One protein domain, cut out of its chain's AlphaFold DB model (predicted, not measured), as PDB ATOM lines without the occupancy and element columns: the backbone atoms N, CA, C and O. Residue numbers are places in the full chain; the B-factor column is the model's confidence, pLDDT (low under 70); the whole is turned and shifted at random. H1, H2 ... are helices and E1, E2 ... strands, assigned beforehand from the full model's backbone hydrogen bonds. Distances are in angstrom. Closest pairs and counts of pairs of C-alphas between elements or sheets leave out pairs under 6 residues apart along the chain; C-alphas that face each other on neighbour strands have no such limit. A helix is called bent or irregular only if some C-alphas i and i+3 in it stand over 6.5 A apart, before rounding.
ATOM      1  N   GLN A   3      23.138 -38.523 -42.629       95.94
ATOM      2  CA  GLN A   3      21.921 -38.359 -41.831       95.94
ATOM      3  C   GLN A   3      22.231 -38.624 -40.358       95.94
ATOM      4  O   GLN A   3      22.761 -39.681 -40.026       95.94
ATOM      5  N   LEU A   4      21.903 -37.669 -39.488       98.00
ATOM      6  CA  LEU A   4      21.989 -37.827 -38.039       98.00
ATOM      7  C   LEU A   4      20.624 -38.284 -37.508       98.00
ATOM      8  O   LEU A   4      19.626 -37.599 -37.713       98.00
ATOM      9  N   ILE A   5      20.584 -39.428 -36.836       98.31
ATOM     10  CA  ILE A   5      19.372 -40.054 -36.308       98.31
ATOM     11  C   ILE A   5      19.497 -40.111 -34.788       98.31
ATOM     12  O   ILE A   5      20.260 -40.911 -34.238       98.31
ATOM     13  N   ALA A   6      18.745 -39.240 -34.118       98.25
ATOM     14  CA  ALA A   6      18.630 -39.219 -32.665       98.25
ATOM     15  C   ALA A   6      17.557 -40.216 -32.168       98.25
ATOM     16  O   ALA A   6      16.674 -40.603 -32.943       98.25
ATOM     17  N   PRO A   7      17.613 -40.645 -30.894       98.06
ATOM     18  CA  PRO A   7      16.721 -41.659 -30.321       98.06
ATOM     19  C   PRO A   7      15.223 -41.413 -30.483       98.06
ATOM     20  O   PRO A   7      14.451 -42.366 -30.593       98.06
ATOM     21  N   GLU A   8      14.799 -40.158 -30.451       98.06
ATOM     22  CA  GLU A   8      13.415 -39.720 -30.629       98.06
ATOM     23  C   GLU A   8      12.886 -39.963 -32.052       98.06
ATOM     24  O   GLU A   8      11.676 -40.055 -32.242       98.06
ATOM     25  N   TYR A   9      13.772 -40.154 -33.034       98.00
ATOM     26  CA  TYR A   9      13.411 -40.385 -34.435       98.00
ATOM     27  C   TYR A   9      13.534 -41.847 -34.875       98.00
ATOM     28  O   TYR A   9      13.219 -42.158 -36.018       98.00
ATOM     29  N   TYR A  10      13.936 -42.778 -34.002       97.62
ATOM     30  CA  TYR A  10      14.163 -44.181 -34.388       97.62
ATOM     31  C   TYR A  10      12.972 -44.826 -35.107       97.62
ATOM     32  O   TYR A  10      13.166 -45.531 -36.092       97.62
ATOM     33  N   GLY A  11      11.744 -44.543 -34.662       97.50
ATOM     34  CA  GLY A  11      10.538 -45.079 -35.298       97.50
ATOM     35  C   GLY A  11      10.362 -44.640 -36.756       97.50
ATOM     36  O   GLY A  11       9.793 -45.381 -37.546       97.50
ATOM     37  N   GLN A  12      10.884 -43.468 -37.131       98.00
ATOM     38  CA  GLN A  12      10.816 -42.942 -38.499       98.00
ATOM     39  C   GLN A  12      11.909 -43.513 -39.412       98.00
ATOM     40  O   GLN A  12      11.771 -43.467 -40.628       98.00
ATOM     41  N   PHE A  13      12.987 -44.049 -38.832       97.25
ATOM     42  CA  PHE A  13      14.175 -44.516 -39.551       97.25
ATOM     43  C   PHE A  13      14.485 -45.992 -39.255       97.25
ATOM     44  O   PHE A  13      15.644 -46.408 -39.275       97.25
ATOM     45  N   ILE A  14      13.458 -46.797 -38.958       97.31
ATOM     46  CA  ILE A  14      13.628 -48.199 -38.546       97.31
ATOM     47  C   ILE A  14      14.357 -49.031 -39.611       97.31
ATOM     48  O   ILE A  14      15.240 -49.823 -39.279       97.31
ATOM     49  N   ASP A  15      14.052 -48.798 -40.887       97.25
ATOM     50  CA  ASP A  15      14.666 -49.514 -42.007       97.25
ATOM     51  C   ASP A  15      16.148 -49.155 -42.157       97.25
ATOM     52  O   ASP A  15      16.982 -50.031 -42.383       97.25
ATOM     53  N   ASP A  16      16.498 -47.887 -41.941       97.56
ATOM     54  CA  ASP A  16      17.877 -47.409 -42.035       97.56
ATOM     55  C   ASP A  16      18.746 -47.906 -40.886       97.56
ATOM     56  O   ASP A  16      19.893 -48.306 -41.091       97.56
ATOM     57  N   LEU A  17      18.192 -47.922 -39.671       97.81
ATOM     58  CA  LEU A  17      18.855 -48.506 -38.507       97.81
ATOM     59  C   LEU A  17      19.031 -50.019 -38.689       97.81
ATOM     60  O   LEU A  17      20.106 -50.553 -38.417       97.81
ATOM     61  N   THR A  18      18.027 -50.707 -39.236       97.69
ATOM     62  CA  THR A  18      18.118 -52.137 -39.566       97.69
ATOM     63  C   THR A  18      19.189 -52.400 -40.630       97.69
ATOM     64  O   THR A  18      20.012 -53.308 -40.477       97.69
ATOM     65  N   GLU A  19      19.236 -51.601 -41.703       98.06
ATOM     66  CA  GLU A  19      20.275 -51.714 -42.734       98.06
ATOM     67  C   GLU A  19      21.671 -51.432 -42.156       98.06
ATOM     68  O   GLU A  19      22.627 -52.135 -42.494       98.06
ATOM     69  N   MET A  20      21.786 -50.476 -41.232       98.25
ATOM     70  CA  MET A  20      23.023 -50.185 -40.509       98.25
ATOM     71  C   MET A  20      23.502 -51.380 -39.667       98.25
ATOM     72  O   MET A  20      24.676 -51.747 -39.760       98.25
ATOM     73  N   HIS A  21      22.627 -52.056 -38.918       98.25
ATOM     74  CA  HIS A  21      23.015 -53.254 -38.155       98.25
ATOM     75  C   HIS A  21      23.424 -54.426 -39.058       98.25
ATOM     76  O   HIS A  21      24.368 -55.160 -38.745       98.25
ATOM     77  N   ARG A  22      22.777 -54.580 -40.222       98.31
ATOM     78  CA  ARG A  22      23.213 -55.541 -41.249       98.31
ATOM     79  C   ARG A  22      24.567 -55.165 -41.850       98.31
ATOM     80  O   ARG A  22      25.394 -56.041 -42.100       98.31
ATOM     81  N   LEU A  23      24.821 -53.874 -42.086       98.25
ATOM     82  CA  LEU A  23      26.124 -53.381 -42.536       98.25
ATOM     83  C   LEU A  23      27.214 -53.723 -41.516       98.25
ATOM     84  O   LEU A  23      28.243 -54.275 -41.906       98.25
ATOM     85  N   ARG A  24      26.971 -53.467 -40.226       98.56
ATOM     86  CA  ARG A  24      27.886 -53.837 -39.138       98.56
ATOM     87  C   ARG A  24      28.181 -55.334 -39.127       98.56
ATOM     88  O   ARG A  24      29.349 -55.700 -39.076       98.56
ATOM     89  N   CYS A  25      27.177 -56.198 -39.293       98.25
ATOM     90  CA  CYS A  25      27.385 -57.647 -39.405       98.25
ATOM     91  C   CYS A  25      28.301 -58.021 -40.584       98.25
ATOM     92  O   CYS A  25      29.302 -58.721 -40.400       98.25
ATOM     93  N   ARG A  26      28.033 -57.487 -41.788       97.88
ATOM     94  CA  ARG A  26      28.887 -57.718 -42.970       97.88
ATOM     95  C   ARG A  26      30.331 -57.266 -42.748       97.88
ATOM     96  O   ARG A  26      31.249 -57.898 -43.263       97.88
ATOM     97  N   VAL A  27      30.540 -56.177 -42.011       98.00
ATOM     98  CA  VAL A  27      31.872 -55.617 -41.756       98.00
ATOM     99  C   VAL A  27      32.571 -56.348 -40.612       98.00
ATOM    100  O   VAL A  27      33.613 -56.955 -40.839       98.00
ATOM    101  N   PHE A  28      32.017 -56.313 -39.402       97.81
ATOM    102  CA  PHE A  28      32.671 -56.832 -38.203       97.81
ATOM    103  C   PHE A  28      32.783 -58.350 -38.224       97.81
ATOM    104  O   PHE A  28      33.878 -58.866 -38.027       97.81
ATOM    105  N   LYS A  29      31.694 -59.068 -38.525       97.19
ATOM    106  CA  LYS A  29      31.755 -60.528 -38.617       97.19
ATOM    107  C   LYS A  29      32.248 -60.995 -39.983       97.19
ATOM    108  O   LYS A  29      33.124 -61.842 -40.050       97.19
ATOM    109  N   GLY A  30      31.693 -60.456 -41.067       97.38
ATOM    110  CA  GLY A  30      32.002 -60.937 -42.417       97.38
ATOM    111  C   GLY A  30      33.421 -60.600 -42.882       97.38
ATOM    112  O   GLY A  30      34.165 -61.484 -43.291       97.38
ATOM    113  N   ARG A  31      33.800 -59.319 -42.844       97.94
ATOM    114  CA  ARG A  31      35.082 -58.844 -43.391       97.94
ATOM    115  C   ARG A  31      36.236 -58.919 -42.392       97.94
ATOM    116  O   ARG A  31      37.348 -59.235 -42.801       97.94
ATOM    117  N   LEU A  32      36.005 -58.546 -41.135       98.00
ATOM    118  CA  LEU A  32      37.056 -58.463 -40.112       98.00
ATOM    119  C   LEU A  32      37.185 -59.735 -39.262       98.00
ATOM    120  O   LEU A  32      38.148 -59.848 -38.510       98.00
ATOM    121  N   ASP A  33      36.225 -60.658 -39.375       97.19
ATOM    122  CA  ASP A  33      36.107 -61.888 -38.578       97.19
ATOM    123  C   ASP A  33      36.239 -61.678 -37.061       97.19
ATOM    124  O   ASP A  33      36.835 -62.464 -36.327       97.19
ATOM    125  N   TRP A  34      35.663 -60.587 -36.560       96.75
ATOM    126  CA  TRP A  34      35.603 -60.344 -35.127       96.75
ATOM    127  C   TRP A  34      34.618 -61.300 -34.452       96.75
ATOM    128  O   TRP A  34      33.572 -61.662 -35.002       96.75
ATOM    129  N   ASN A  35      34.933 -61.674 -33.213       95.06
ATOM    130  CA  ASN A  35      34.026 -62.433 -32.363       95.06
ATOM    131  C   ASN A  35      32.979 -61.494 -31.739       95.06
ATOM    132  O   ASN A  35      33.148 -61.013 -30.620       95.06
ATOM    133  N   VAL A  36      31.926 -61.197 -32.501       94.31
ATOM    134  CA  VAL A  36      30.826 -60.295 -32.123       94.31
ATOM    135  C   VAL A  36      29.510 -61.053 -31.974       94.31
ATOM    136  O   VAL A  36      29.326 -62.133 -32.541       94.31
ATOM    137  N   ARG A  37      28.565 -60.477 -31.224       93.44
ATOM    138  CA  ARG A  37      27.219 -61.038 -31.080       93.44
ATOM    139  C   ARG A  37      26.387 -60.721 -32.318       93.44
ATOM    140  O   ARG A  37      26.221 -59.563 -32.686       93.44
ATOM    141  N   ILE A  38      25.838 -61.765 -32.931       95.06
ATOM    142  CA  ILE A  38      24.961 -61.657 -34.095       95.06
ATOM    143  C   ILE A  38      23.572 -62.176 -33.729       95.06
ATOM    144  O   ILE A  38      23.440 -63.244 -33.133       95.06
ATOM    145  N   ASN A  39      22.538 -61.434 -34.119       92.25
ATOM    146  CA  ASN A  39      21.149 -61.876 -34.078       92.25
ATOM    147  C   ASN A  39      20.586 -61.884 -35.508       92.25
ATOM    148  O   ASN A  39      20.351 -60.830 -36.102       92.25
ATOM    149  N   GLY A  40      20.420 -63.078 -36.081       92.88
ATOM    150  CA  GLY A  40      20.085 -63.240 -37.494       92.88
ATOM    151  C   GLY A  40      21.183 -62.666 -38.392       92.88
ATOM    152  O   GLY A  40      22.291 -63.187 -38.432       92.88
ATOM    153  N   GLU A  41      20.881 -61.576 -39.095       94.88
ATOM    154  CA  GLU A  41      21.828 -60.872 -39.975       94.88
ATOM    155  C   GLU A  41      22.348 -59.558 -39.375       94.88
ATOM    156  O   GLU A  41      22.978 -58.761 -40.069       94.88
ATOM    157  N   MET A  42      22.056 -59.294 -38.104       97.62
ATOM    158  CA  MET A  42      22.345 -58.021 -37.452       97.62
ATOM    159  C   MET A  42      23.418 -58.182 -36.387       97.62
ATOM    160  O   MET A  42      23.385 -59.128 -35.604       97.62
ATOM    161  N   GLU A  43      24.338 -57.226 -36.337       98.00
ATOM    162  CA  GLU A  43      25.286 -57.091 -35.235       98.00
ATOM    163  C   GLU A  43      24.765 -56.037 -34.251       98.00
ATOM    164  O   GLU A  43      24.411 -54.919 -34.649       98.00
ATOM    165  N   LEU A  44      24.654 -56.453 -32.990       96.00
ATOM    166  CA  LEU A  44      24.062 -55.714 -31.879       96.00
ATOM    167  C   LEU A  44      24.872 -56.003 -30.611       96.00
ATOM    168  O   LEU A  44      25.082 -57.169 -30.260       96.00
ATOM    169  N   ASP A  45      25.248 -54.955 -29.888       95.38
ATOM    170  CA  ASP A  45      25.935 -55.051 -28.599       95.38
ATOM    171  C   ASP A  45      25.126 -54.372 -27.475       95.38
ATOM    172  O   ASP A  45      24.063 -53.784 -27.695       95.38
ATOM    173  N   GLU A  46      25.609 -54.459 -26.234       95.25
ATOM    174  CA  GLU A  46      24.963 -53.810 -25.088       95.25
ATOM    175  C   GLU A  46      24.874 -52.276 -25.196       95.25
ATOM    176  O   GLU A  46      24.000 -51.666 -24.578       95.25
ATOM    177  N   PHE A  47      25.735 -51.638 -25.992       96.38
ATOM    178  CA  PHE A  47      25.754 -50.187 -26.158       96.38
ATOM    179  C   PHE A  47      24.641 -49.702 -27.097       96.38
ATOM    180  O   PHE A  47      24.223 -48.548 -27.002       96.38
ATOM    181  N   ASP A  48      24.105 -50.570 -27.959       96.12
ATOM    182  CA  ASP A  48      22.948 -50.259 -28.808       96.12
ATOM    183  C   ASP A  48      21.651 -50.090 -27.994       96.12
ATOM    184  O   ASP A  48      20.771 -49.312 -28.368       96.12
ATOM    185  N   ILE A  49      21.562 -50.736 -26.826       95.38
ATOM    186  CA  ILE A  49      20.430 -50.600 -25.890       95.38
ATOM    187  C   ILE A  49      20.400 -49.198 -25.257       95.38
ATOM    188  O   ILE A  49      19.338 -48.704 -24.880       95.38
ATOM    189  N   LEU A  50      21.547 -48.511 -25.196       97.00
ATOM    190  CA  LEU A  50      21.686 -47.178 -24.597       97.00
ATOM    191  C   LEU A  50      21.134 -46.048 -25.478       97.00
ATOM    192  O   LEU A  50      21.318 -44.878 -25.147       97.00
ATOM    193  N   ARG A  51      20.454 -46.390 -26.580       96.25
ATOM    194  CA  ARG A  51      19.840 -45.445 -27.523       96.25
ATOM    195  C   ARG A  51      20.848 -44.379 -27.988       96.25
ATOM    196  O   ARG A  51      20.685 -43.198 -27.685       96.25
ATOM    197  N   PRO A  52      21.915 -44.776 -28.697       97.94
ATOM    198  CA  PRO A  52      22.926 -43.846 -29.194       97.94
ATOM    199  C   PRO A  52      22.393 -42.911 -30.290       97.94
ATOM    200  O   PRO A  52      21.389 -43.177 -30.950       97.94
ATOM    201  N   VAL A  53      23.119 -41.835 -30.577       98.44
ATOM    202  CA  VAL A  53      22.899 -41.084 -31.820       98.44
ATOM    203  C   VAL A  53      23.665 -41.779 -32.946       98.44
ATOM    204  O   VAL A  53      24.840 -42.114 -32.785       98.44
ATOM    205  N   HIS A  54      23.017 -41.986 -34.090       98.44
ATOM    206  CA  HIS A  54      23.646 -42.583 -35.268       98.44
ATOM    207  C   HIS A  54      23.878 -41.538 -36.353       98.44
ATOM    208  O   HIS A  54      22.985 -40.764 -36.674       98.44
ATOM    209  N   LEU A  55      25.058 -41.546 -36.960       98.50
ATOM    210  CA  LEU A  55      25.356 -40.791 -38.170       98.50
ATOM    211  C   LEU A  55      25.538 -41.780 -39.315       98.50
ATOM    212  O   LEU A  55      26.519 -42.520 -39.343       98.50
ATOM    213  N   LEU A  56      24.585 -41.818 -40.239       98.44
ATOM    214  CA  LEU A  56      24.569 -42.768 -41.345       98.44
ATOM    215  C   LEU A  56      24.978 -42.095 -42.650       98.44
ATOM    216  O   LEU A  56      24.561 -40.976 -42.944       98.44
ATOM    217  N   TYR A  57      25.764 -42.801 -43.458       98.38
ATOM    218  CA  TYR A  57      26.047 -42.434 -44.837       98.38
ATOM    219  C   TYR A  57      25.208 -43.293 -45.780       98.38
ATOM    220  O   TYR A  57      25.419 -44.502 -45.909       98.38
ATOM    221  N   ARG A  58      24.286 -42.635 -46.484       97.31
ATOM    222  CA  ARG A  58      23.537 -43.219 -47.592       97.31
ATOM    223  C   ARG A  58      24.214 -42.901 -48.919       97.31
ATOM    224  O   ARG A  58      24.406 -41.729 -49.259       97.31
ATOM    225  N   SER A  59      24.532 -43.935 -49.684       97.12
ATOM    226  CA  SER A  59      25.077 -43.811 -51.037       97.12
ATOM    227  C   SER A  59      24.048 -43.249 -52.026       97.12
ATOM    228  O   SER A  59      22.845 -43.229 -51.763       97.12
ATOM    229  N   ALA A  60      24.502 -42.847 -53.216       95.94
ATOM    230  CA  ALA A  60      23.608 -42.447 -54.309       95.94
ATOM    231  C   ALA A  60      22.667 -43.581 -54.771       95.94
ATOM    232  O   ALA A  60      21.641 -43.317 -55.386       95.94
ATOM    233  N   LYS A  61      22.994 -44.840 -54.446       95.31
ATOM    234  CA  LYS A  61      22.171 -46.025 -54.733       95.31
ATOM    235  C   LYS A  61      21.106 -46.291 -53.661       95.31
ATOM    236  O   LYS A  61      20.459 -47.329 -53.700       95.31
ATOM    237  N   GLY A  62      20.964 -45.403 -52.675       93.88
ATOM    238  CA  GLY A  62      19.956 -45.504 -51.618       93.88
ATOM    239  C   GLY A  62      20.335 -46.394 -50.430       93.88
ATOM    240  O   GLY A  62      19.637 -46.355 -49.422       93.88
ATOM    241  N   ARG A  63      21.450 -47.130 -50.505       96.19
ATOM    242  CA  ARG A  63      21.911 -48.049 -49.447       96.19
ATOM    243  C   ARG A  63      22.750 -47.354 -48.385       96.19
ATOM    244  O   ARG A  63      23.553 -46.478 -48.733       96.19
ATOM    245  N   ILE A  64      22.632 -47.800 -47.137       98.06
ATOM    246  CA  ILE A  64      23.554 -47.437 -46.057       98.06
ATOM    247  C   ILE A  64      24.903 -48.140 -46.270       98.06
ATOM    248  O   ILE A  64      25.015 -49.366 -46.230       98.06
ATOM    249  N   GLU A  65      25.948 -47.345 -46.501       97.62
ATOM    250  CA  GLU A  65      27.313 -47.828 -46.779       97.62
ATOM    251  C   GLU A  65      28.337 -47.359 -45.733       97.62
ATOM    252  O   GLU A  65      29.492 -47.777 -45.761       97.62
ATOM    253  N   GLY A  66      27.914 -46.541 -44.767       97.62
ATOM    254  CA  GLY A  66      28.735 -46.154 -43.625       97.62
ATOM    255  C   GLY A  66      27.886 -45.751 -42.428       97.62
ATOM    256  O   GLY A  66      26.754 -45.293 -42.581       97.62
ATOM    257  N   CYS A  67      28.439 -45.913 -41.230       98.12
ATOM    258  CA  CYS A  67      27.791 -45.504 -39.994       98.12
ATOM    259  C   CYS A  67      28.814 -45.126 -38.922       98.12
ATOM    260  O   CYS A  67      29.888 -45.721 -38.833       98.12
ATOM    261  N   VAL A  68      28.437 -44.177 -38.072       97.94
ATOM    262  CA  VAL A  68      29.103 -43.864 -36.809       97.94
ATOM    263  C   VAL A  68      28.051 -43.870 -35.707       97.94
ATOM    264  O   VAL A  68      26.919 -43.431 -35.915       97.94
ATOM    265  N   ARG A  69      28.433 -44.372 -34.534       97.94
ATOM    266  CA  ARG A  69      27.616 -44.389 -33.319       97.94
ATOM    267  C   ARG A  69      28.215 -43.435 -32.293       97.94
ATOM    268  O   ARG A  69      29.426 -43.448 -32.083       97.94
ATOM    269  N   LEU A  70      27.372 -42.640 -31.643       97.94
ATOM    270  CA  LEU A  70      27.766 -41.660 -30.636       97.94
ATOM    271  C   LEU A  70      27.013 -41.923 -29.329       97.94
ATOM    272  O   LEU A  70      25.782 -41.981 -29.311       97.94
ATOM    273  N   LEU A  71      27.765 -42.044 -28.235       97.81
ATOM    274  CA  LEU A  71      27.247 -42.112 -26.871       97.81
ATOM    275  C   LEU A  71      27.870 -40.997 -26.021       97.81
ATOM    276  O   LEU A  71      29.043 -40.669 -26.226       97.81
ATOM    277  N   PRO A  72      27.132 -40.425 -25.053       96.00
ATOM    278  CA  PRO A  72      27.703 -39.490 -24.092       96.00
ATOM    279  C   PRO A  72      28.834 -40.137 -23.283       96.00
ATOM    280  O   PRO A  72      28.659 -41.205 -22.701       96.00
ATOM    281  N   SER A  73      29.971 -39.453 -23.164       92.00
ATOM    282  CA  SER A  73      31.152 -39.949 -22.434       92.00
ATOM    283  C   SER A  73      30.946 -40.095 -20.920       92.00
ATOM    284  O   SER A  73      31.734 -40.753 -20.241       92.00
ATOM    285  N   MET A  74      29.891 -39.486 -20.369       91.38
ATOM    286  CA  MET A  74      29.543 -39.599 -18.950       91.38
ATOM    287  C   MET A  74      28.871 -40.941 -18.611       91.38
ATOM    288  O   MET A  74      28.962 -41.386 -17.466       91.38
ATOM    289  N   GLY A  75      28.250 -41.606 -19.592       91.44
ATOM    290  CA  GLY A  75      27.571 -42.895 -19.427       91.44
ATOM    291  C   GLY A  75      28.477 -44.114 -19.651       91.44
ATOM    292  O   GLY A  75      29.705 -43.982 -19.673       91.44
ATOM    293  N   PRO A  76      27.881 -45.312 -19.805       94.69
ATOM    294  CA  PRO A  76      28.610 -46.505 -20.219       94.69
ATOM    295  C   PRO A  76      29.193 -46.333 -21.626       94.69
ATOM    296  O   PRO A  76      28.533 -45.815 -22.529       94.69
ATOM    297  N   THR A  77      30.437 -46.760 -21.814       94.94
ATOM    298  CA  THR A  77      31.154 -46.662 -23.091       94.94
ATOM    299  C   THR A  77      32.091 -47.848 -23.261       94.94
ATOM    300  O   THR A  77      32.613 -48.377 -22.286       94.94
ATOM    301  N   MET A  78      32.388 -48.219 -24.506       94.19
ATOM    302  CA  MET A  78      33.313 -49.320 -24.799       94.19
ATOM    303  C   MET A  78      34.700 -49.112 -24.167       94.19
ATOM    304  O   MET A  78      35.295 -50.052 -23.648       94.19
ATOM    305  N   LEU A  79      35.201 -47.875 -24.139       92.81
ATOM    306  CA  LEU A  79      36.486 -47.574 -23.508       92.81
ATOM    307  C   LEU A  79      36.449 -47.793 -21.986       92.81
ATOM    308  O   LEU A  79      37.383 -48.357 -21.431       92.81
ATOM    309  N   ARG A  80      35.370 -47.383 -21.309       91.56
ATOM    310  CA  ARG A  80      35.221 -47.552 -19.854       91.56
ATOM    311  C   ARG A  80      34.923 -49.000 -19.459       91.56
ATOM    312  O   ARG A  80      35.476 -49.476 -18.476       91.56
ATOM    313  N   ASP A  81      34.025 -49.664 -20.182       92.75
ATOM    314  CA  ASP A  81      33.409 -50.921 -19.745       92.75
ATOM    315  C   ASP A  81      34.012 -52.165 -20.417       92.75
ATOM    316  O   ASP A  81      33.969 -53.246 -19.834       92.75
ATOM    317  N   THR A  82      34.620 -52.029 -21.602       92.06
ATOM    318  CA  THR A  82      35.250 -53.145 -22.337       92.06
ATOM    319  C   THR A  82      36.775 -53.059 -22.325       92.06
ATOM    320  O   THR A  82      37.445 -54.070 -22.127       92.06
ATOM    321  N   PHE A  83      37.339 -51.858 -22.494       92.19
ATOM    322  CA  PHE A  83      38.790 -51.646 -22.563       92.19
ATOM    323  C   PHE A  83      39.331 -50.681 -21.493       92.19
ATOM    324  O   PHE A  83      40.123 -49.797 -21.826       92.19
ATOM    325  N   PRO A  84      38.984 -50.853 -20.200       90.56
ATOM    326  CA  PRO A  84      39.419 -49.931 -19.150       90.56
ATOM    327  C   PRO A  84      40.940 -49.880 -18.995       90.56
ATOM    328  O   PRO A  84      41.468 -48.881 -18.528       90.56
ATOM    329  N   ILE A  85      41.653 -50.931 -19.408       89.44
ATOM    330  CA  ILE A  85      43.121 -50.980 -19.379       89.44
ATOM    331  C   ILE A  85      43.776 -49.949 -20.310       89.44
ATOM    332  O   ILE A  85      44.933 -49.602 -20.112       89.44
ATOM    333  N   LEU A  86      43.043 -49.456 -21.315       91.88
ATOM    334  CA  LEU A  86      43.501 -48.389 -22.207       91.88
ATOM    335  C   LEU A  86      43.326 -46.993 -21.589       91.88
ATOM    336  O   LEU A  86      43.709 -46.001 -22.202       91.88
ATOM    337  N   LEU A  87      42.722 -46.901 -20.401       87.19
ATOM    338  CA  LEU A  87      42.692 -45.687 -19.598       87.19
ATOM    339  C   LEU A  87      43.895 -45.728 -18.651       87.19
ATOM    340  O   LEU A  87      43.999 -46.648 -17.843       87.19
TER     341      LEU A  87
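AT A GLANCE: This is residues 3 to 87 of the 95 residues of the protein "Acyl-homoserine-lactone synthase" of Bradyrhizobium sp. R5 (UniProt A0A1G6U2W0). A small three-stranded sheet has one long helix, H2, crossing one of its faces, which gives two layers; a short helix, H1, lies at the sheet's border, and residues 80 to 86, of which 80 and 81 belong to H3, stick out as a tail. Between H2 and the sheet's E2, residues 32 to 52 form a long loop with no named element, which folds back from the far end of H2 toward the sheet. The printed part has 85 residues, with three named helices and three named strands in the order E1 H1 H2 E2 E3 H3, class mixed. The sheet's order is E1 - E2 - E3, all antiparallel. The whole is compact, with a radius of gyration of the C-alphas of 13.5 A and spans of 41 by 31 by 21 A.

HOW THE PARTS SIT: E2, residues 53 to 58, is the inner strand, between the edge strands E1, residues 3 to 5, and E3, residues 64 to 70. E2 and E3 form an antiparallel hairpin at 163 degrees; N 55 and O 68 are 2.8 A apart, within hydrogen-bond range. E1 and E2 are antiparallel at 151 degrees, with N 5 and O 54 at 2.8 A, also within range. H2, residues 14 to 31, is on the sheet at a height over the sheet of 8.4 A. It is over E2 and E3 and only just not over E1, on which 2 of its C-alphas fall. It runs across the strands, at 81 degrees to E2 on the local plane. Its closest C-alphas to E3 are those of Met 20 and Ile 64, 6.2 A apart. H1, residues 7 to 12, only grazes the sheet. H1 and H2 are close but not clearly touching, about perpendicular at 77 degrees, with the C-alphas of Tyr 10 and Leu 17 closest at 7.6 A. H3, residues 78 to 81, is not on the sheet and is apart from H1 and H2. Every O i to N i+4 pair of H2 is within hydrogen-bond range; H1 has 0 of 2 such pairs but 2 of 3 O i to N i+3 pairs, and H3 is too short for an O i to N i+4 pair.

IN THESE COORDINATES: E1 begins at C-alpha 3 (21.921, -38.359, -41.831). H1 is irregular, with C-alphas 8 and 11 at 7.7 A. H2 is 24.4 A long, from C-alpha 14 (13.628, -48.199, -38.546); it is neither bent nor irregular, but only just, with C-alphas 28 and 31 at 6.1 A. E2 measures 15.9 A and E3 17.0 A. H3 ends at C-alpha 81 (33.409, -50.921, -19.745).

THE WHOLE: The C-alphas farthest apart, those of Lys 61 and Ile 85, are 41.4 A apart. The printed part has no cut, and the link from H2 to E2 is long, with 21 residues. The mean pLDDT of the printed part is 96.2, and no printed residue is under 70.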